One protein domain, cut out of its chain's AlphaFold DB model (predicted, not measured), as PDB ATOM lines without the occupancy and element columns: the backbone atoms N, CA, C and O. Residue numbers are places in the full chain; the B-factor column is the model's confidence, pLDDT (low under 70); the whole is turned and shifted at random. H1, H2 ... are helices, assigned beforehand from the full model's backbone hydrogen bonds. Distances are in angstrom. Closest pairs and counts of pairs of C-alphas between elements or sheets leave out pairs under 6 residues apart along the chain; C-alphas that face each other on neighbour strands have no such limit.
ATOM      1  N   GLU A  10     -15.957 -34.591 -60.328       95.00
ATOM      2  CA  GLU A  10     -15.032 -33.482 -60.577       95.00
ATOM      3  C   GLU A  10     -15.623 -32.156 -60.098       95.00
ATOM      4  O   GLU A  10     -14.950 -31.432 -59.367       95.00
ATOM      5  N   ASP A  11     -16.906 -31.912 -60.387       92.00
ATOM      6  CA  ASP A  11     -17.625 -30.729 -59.899       92.00
ATOM      7  C   ASP A  11     -17.603 -30.646 -58.368       92.00
ATOM      8  O   ASP A  11     -17.425 -29.571 -57.802       92.00
ATOM      9  N   LEU A  12     -17.744 -31.790 -57.685       91.75
ATOM     10  CA  LEU A  12     -17.685 -31.842 -56.224       91.75
ATOM     11  C   LEU A  12     -16.297 -31.475 -55.684       91.75
ATOM     12  O   LEU A  12     -16.204 -30.800 -54.668       91.75
ATOM     13  N   LEU A  13     -15.222 -31.915 -56.343       92.81
ATOM     14  CA  LEU A  13     -13.853 -31.602 -55.913       92.81
ATOM     15  C   LEU A  13     -13.463 -30.143 -56.162       92.81
ATOM     16  O   LEU A  13     -12.541 -29.646 -55.521       92.81
ATOM     17  N   GLN A  14     -14.129 -29.485 -57.109       94.25
ATOM     18  CA  GLN A  14     -13.921 -28.073 -57.425       94.25
ATOM     19  C   GLN A  14     -14.871 -27.147 -56.653       94.25
ATOM     20  O   GLN A  14     -14.738 -25.925 -56.740       94.25
ATOM     21  N   LEU A  15     -15.833 -27.705 -55.914       92.12
ATOM     22  CA  LEU A  15     -16.785 -26.930 -55.138       92.12
ATOM     23  C   LEU A  15     -16.080 -26.251 -53.962       92.12
ATOM     24  O   LEU A  15     -15.466 -26.917 -53.139       92.12
ATOM     25  N   ASP A  16     -16.236 -24.935 -53.851       92.50
ATOM     26  CA  ASP A  16     -15.904 -24.201 -52.630       92.50
ATOM     27  C   ASP A  16     -17.147 -24.142 -51.728       92.50
ATOM     28  O   ASP A  16     -18.041 -23.300 -51.893       92.50
ATOM     29  N   GLU A  17     -17.236 -25.069 -50.772       91.19
ATOM     30  CA  GLU A  17     -18.357 -25.166 -49.837       91.19
ATOM     31  C   GLU A  17     -18.461 -23.958 -48.894       91.19
ATOM     32  O   GLU A  17     -19.559 -23.608 -48.446       91.19
ATOM     33  N   THR A  18     -17.341 -23.281 -48.618       91.25
ATOM     34  CA  THR A  18     -17.327 -22.073 -47.787       91.25
ATOM     35  C   THR A  18     -18.004 -20.924 -48.514       91.25
ATOM     36  O   THR A  18     -18.862 -20.250 -47.935       91.25
ATOM     37  N   VAL A  19     -17.650 -20.712 -49.780       91.12
ATOM     38  CA  VAL A  19     -18.268 -19.692 -50.630       91.12
ATOM     39  C   VAL A  19     -19.735 -20.024 -50.871       91.12
ATOM     40  O   VAL A  19     -20.586 -19.163 -50.639       91.12
ATOM     41  N   LEU A  20     -20.059 -21.270 -51.239       91.69
ATOM     42  CA  LEU A  20     -21.441 -21.700 -51.471       91.69
ATOM     43  C   LEU A  20     -22.335 -21.418 -50.255       91.69
ATOM     44  O   LEU A  20     -23.375 -20.769 -50.381       91.69
ATOM     45  N   TYR A  21     -21.928 -21.882 -49.069       91.56
ATOM     46  CA  TYR A  21     -22.733 -21.749 -47.856       91.56
ATOM     47  C   TYR A  21     -22.932 -20.285 -47.449       91.56
ATOM     48  O   TYR A  21     -24.035 -19.885 -47.069       91.56
ATOM     49  N   ASN A  22     -21.880 -19.467 -47.541       90.88
ATOM     50  CA  ASN A  22     -21.984 -18.045 -47.231       90.88
ATOM     51  C   ASN A  22     -22.876 -17.308 -48.243       90.88
ATOM     52  O   ASN A  22     -23.697 -16.495 -47.828       90.88
ATOM     53  N   ASN A  23     -22.783 -17.609 -49.538       90.50
ATOM     54  CA  ASN A  23     -23.635 -16.970 -50.544       90.50
ATOM     55  C   ASN A  23     -25.119 -17.295 -50.315       90.50
ATOM     56  O   ASN A  23     -25.941 -16.382 -50.275       90.50
ATOM     57  N   ILE A  24     -25.444 -18.566 -50.048       91.62
ATOM     58  CA  ILE A  24     -26.814 -18.984 -49.714       91.62
ATOM     59  C   ILE A  24     -27.316 -18.259 -48.459       91.62
ATOM     60  O   ILE A  24     -28.446 -17.781 -48.426       91.62
ATOM     61  N   LYS A  25     -26.491 -18.153 -47.410       89.62
ATOM     62  CA  LYS A  25     -26.880 -17.436 -46.187       89.62
ATOM     63  C   LYS A  25     -27.168 -15.959 -46.433       89.62
ATOM     64  O   LYS A  25     -28.087 -15.432 -45.819       89.62
ATOM     65  N   GLU A  26     -26.368 -15.299 -47.260       90.38
ATOM     66  CA  GLU A  26     -26.557 -13.885 -47.596       90.38
ATOM     67  C   GLU A  26     -27.857 -13.669 -48.377       90.38
ATOM     68  O   GLU A  26     -28.646 -12.793 -48.022       90.38
ATOM     69  N   GLU A  27     -28.120 -14.529 -49.364       90.88
ATOM     70  CA  GLU A  27     -29.352 -14.519 -50.159       90.88
ATOM     71  C   GLU A  27     -30.598 -14.773 -49.300       90.88
ATOM     72  O   GLU A  27     -31.560 -14.013 -49.364       90.88
ATOM     73  N   LEU A  28     -30.584 -15.822 -48.471       90.25
ATOM     74  CA  LEU A  28     -31.771 -16.248 -47.725       90.25
ATOM     75  C   LEU A  28     -32.038 -15.412 -46.474       90.25
ATOM     76  O   LEU A  28     -33.195 -15.151 -46.150       90.25
ATOM     77  N   ASN A  29     -30.993 -14.996 -45.751       88.12
ATOM     78  CA  ASN A  29     -31.180 -14.224 -44.522       88.12
ATOM     79  C   ASN A  29     -31.370 -12.731 -44.796       88.12
ATOM     80  O   ASN A  29     -31.665 -11.995 -43.858       88.12
ATOM     81  N   LEU A  30     -31.170 -12.276 -46.040       86.69
ATOM     82  CA  LEU A  30     -31.193 -10.859 -46.419       86.69
ATOM     83  C   LEU A  30     -30.208 -10.012 -45.587       86.69
ATOM     84  O   LEU A  30     -30.407  -8.814 -45.379       86.69
ATOM     85  N   LEU A  31     -29.142 -10.648 -45.091       86.12
ATOM     86  CA  LEU A  31     -28.099 -10.041 -44.271       86.12
ATOM     87  C   LEU A  31     -26.771 -10.137 -45.006       86.12
ATOM     88  O   LEU A  31     -26.342 -11.227 -45.386       86.12
ATOM     89  N   ARG A  32     -26.092  -8.995 -45.144       83.12
ATOM     90  CA  ARG A  32     -24.766  -8.946 -45.757       83.12
ATOM     91  C   ARG A  32     -23.771  -9.724 -44.900       83.12
ATOM     92  O   ARG A  32     -23.614  -9.447 -43.710       83.12
ATOM     93  N   ASN A  33     -23.082 -10.679 -45.510       81.75
ATOM     94  CA  ASN A  33     -22.001 -11.400 -44.842       81.75
ATOM     95  C   ASN A  33     -20.712 -10.539 -44.837       81.75
ATOM     96  O   ASN A  33     -20.602  -9.631 -45.665       81.75
ATOM     97  N   PRO A  34     -19.726 -10.808 -43.948       82.06
ATOM     98  CA  PRO A  34     -18.423 -10.108 -43.906       82.06
ATOM     99  C   PRO A  34     -17.726 -10.021 -45.275       82.06
ATOM    100  O   PRO A  34     -18.158 -10.669 -46.203       82.06
ATOM    101  N   GLU A  35     -16.641  -9.285 -45.489       82.06
ATOM    102  CA  GLU A  35     -15.993  -9.325 -46.819       82.06
ATOM    103  C   GLU A  35     -15.403 -10.720 -47.107       82.06
ATOM    104  O   GLU A  35     -14.945 -11.353 -46.153       82.06
ATOM    105  N   PRO A  36     -15.381 -11.228 -48.359       77.06
ATOM    106  CA  PRO A  36     -14.934 -12.592 -48.673       77.06
ATOM    107  C   PRO A  36     -13.589 -12.985 -48.042       77.06
ATOM    108  O   PRO A  36     -13.464 -14.088 -47.525       77.06
ATOM    109  N   GLY A  37     -12.625 -12.058 -47.970       75.81
ATOM    110  CA  GLY A  37     -11.322 -12.273 -47.317       75.81
ATOM    111  C   GLY A  37     -11.347 -12.342 -45.781       75.81
ATOM    112  O   GLY A  37     -10.312 -12.555 -45.160       75.81
ATOM    113  N   THR A  38     -12.511 -12.139 -45.164       79.69
ATOM    114  CA  THR A  38     -12.735 -12.147 -43.706       79.69
ATOM    115  C   THR A  38     -13.866 -13.090 -43.272       79.69
ATOM    116  O   THR A  38     -14.075 -13.278 -42.073       79.69
ATOM    117  N   ARG A  39     -14.602 -13.703 -44.217       81.94
ATOM    118  CA  ARG A  39     -15.610 -14.736 -43.922       81.94
ATOM    119  C   ARG A  39     -14.905 -16.045 -43.537       81.94
ATOM    120  O   ARG A  39     -14.019 -16.501 -44.249       81.94
ATOM    121  N   GLY A  40     -15.318 -16.662 -42.428       85.88
ATOM    122  CA  GLY A  40     -14.862 -17.998 -42.017       85.88
ATOM    123  C   GLY A  40     -15.728 -19.144 -42.574       85.88
ATOM    124  O   GLY A  40     -16.772 -18.894 -43.191       85.88
ATOM    125  N   PRO A  41     -15.352 -20.413 -42.316       89.94
ATOM    126  CA  PRO A  41     -16.076 -21.593 -42.787       89.94
ATOM    127  C   PRO A  41     -17.330 -21.849 -41.931       89.94
ATOM    128  O   PRO A  41     -17.382 -22.733 -41.078       89.94
ATOM    129  N   ALA A  42     -18.369 -21.032 -42.126       88.56
ATOM    130  CA  ALA A  42     -19.580 -21.071 -41.303       88.56
ATOM    131  C   ALA A  42     -20.300 -22.434 -41.339       88.56
ATOM    132  O   ALA A  42     -20.900 -22.820 -40.336       88.56
ATOM    133  N   HIS A  43     -20.183 -23.174 -42.446       89.56
ATOM    134  CA  HIS A  43     -20.743 -24.515 -42.606       89.56
ATOM    135  C   HIS A  43     -20.160 -25.536 -41.610       89.56
ATOM    136  O   HIS A  43     -20.853 -26.486 -41.262       89.56
ATOM    137  N   CYS A  44     -18.949 -25.335 -41.066       91.44
ATOM    138  CA  CYS A  44     -18.373 -26.232 -40.052       91.44
ATOM    139  C   CYS A  44     -19.162 -26.245 -38.733       91.44
ATOM    140  O   CYS A  44     -19.069 -27.202 -37.969       91.44
ATOM    141  N   HIS A  45     -19.965 -25.212 -38.459       89.50
ATOM    142  CA  HIS A  45     -20.861 -25.186 -37.298       89.50
ATOM    143  C   HIS A  45     -22.148 -25.986 -37.537       89.50
ATOM    144  O   HIS A  45     -22.957 -26.160 -36.624       89.50
ATOM    145  N   PHE A  46     -22.369 -26.469 -38.761       90.94
ATOM    146  CA  PHE A  46     -23.574 -27.187 -39.127       90.94
ATOM    147  C   PHE A  46     -23.419 -28.690 -38.868       90.94
ATOM    148  O   PHE A  46     -23.250 -29.494 -39.781       90.94
ATOM    149  N   GLY A  47     -23.509 -29.076 -37.591       89.88
ATOM    150  CA  GLY A  47     -23.240 -30.449 -37.138       89.88
ATOM    151  C   GLY A  47     -24.080 -31.548 -37.803       89.88
ATOM    152  O   GLY A  47     -23.623 -32.685 -37.881       89.88
ATOM    153  N   HIS A  48     -25.256 -31.218 -38.353       91.31
ATOM    154  CA  HIS A  48     -26.100 -32.172 -39.085       91.31
ATOM    155  C   HIS A  48     -25.396 -32.780 -40.310       91.31
ATOM    156  O   HIS A  48     -25.696 -33.915 -40.673       91.31
ATOM    157  N   LEU A  49     -24.420 -32.074 -40.898       88.75
ATOM    158  CA  LEU A  49     -23.594 -32.587 -41.997       88.75
ATOM    159  C   LEU A  49     -22.680 -33.750 -41.582       88.75
ATOM    160  O   LEU A  49     -22.207 -34.484 -42.437       88.75
ATOM    161  N   MET A  50     -22.421 -33.924 -40.283       89.06
ATOM    162  CA  MET A  50     -21.508 -34.950 -39.762       89.06
ATOM    163  C   MET A  50     -22.202 -35.965 -38.847       89.06
ATOM    164  O   MET A  50     -21.561 -36.888 -38.354       89.06
TER     165      MET A  50
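What this domain is: This is residues 10 to 50 of the 125 residues of the protein "Mitochondrial intermediate peptidase" of Coniochaeta pulveracea (UniProt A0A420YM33). One helix, H2, makes the core, and a long loop folds back from its last residue to a one-turn helix, H3, that packs on its first half. Both ends stick out: residues 10 to 16, which hold H1, and residues 45 to 50. The printed part has 41 residues with three named helices, H1, H2 and H3 along the chain, and no named strand; its class is all helix. It is only just loose, close to compact, with a radius of gyration of the C-alphas of 11.0 A and spans of 30 by 22 by 18 A.

Where its parts are: H1 is residues 10 to 14, with C-alpha 10 at (-15.032, -33.482, -60.577). H2 is residues 17 to 29, 17.7 A from first to last C-alpha. H3 is residues 42 to 45 and ends with C-alpha 45 at (-20.861, -25.186, -37.298).

How they stand to each other: H2 touches H3 with residues 17 to 22 alone; their closest C-alphas, of Tyr 21 and His 43, are 6.3 A apart. H1 is apart from H2 and H3. In H1 and H2 every O i to N i+4 pair is within hydrogen-bond range; H3 is too short for such a pair.

The domain as a whole: The C-alphas farthest apart, of Glu 10 and Leu 31, are 31.4 A apart. The link from H1 to H2 is tight; that from H2 to H3, 12 residues, is long. The printed part has no cut, and no printed residue is under 70 in pLDDT.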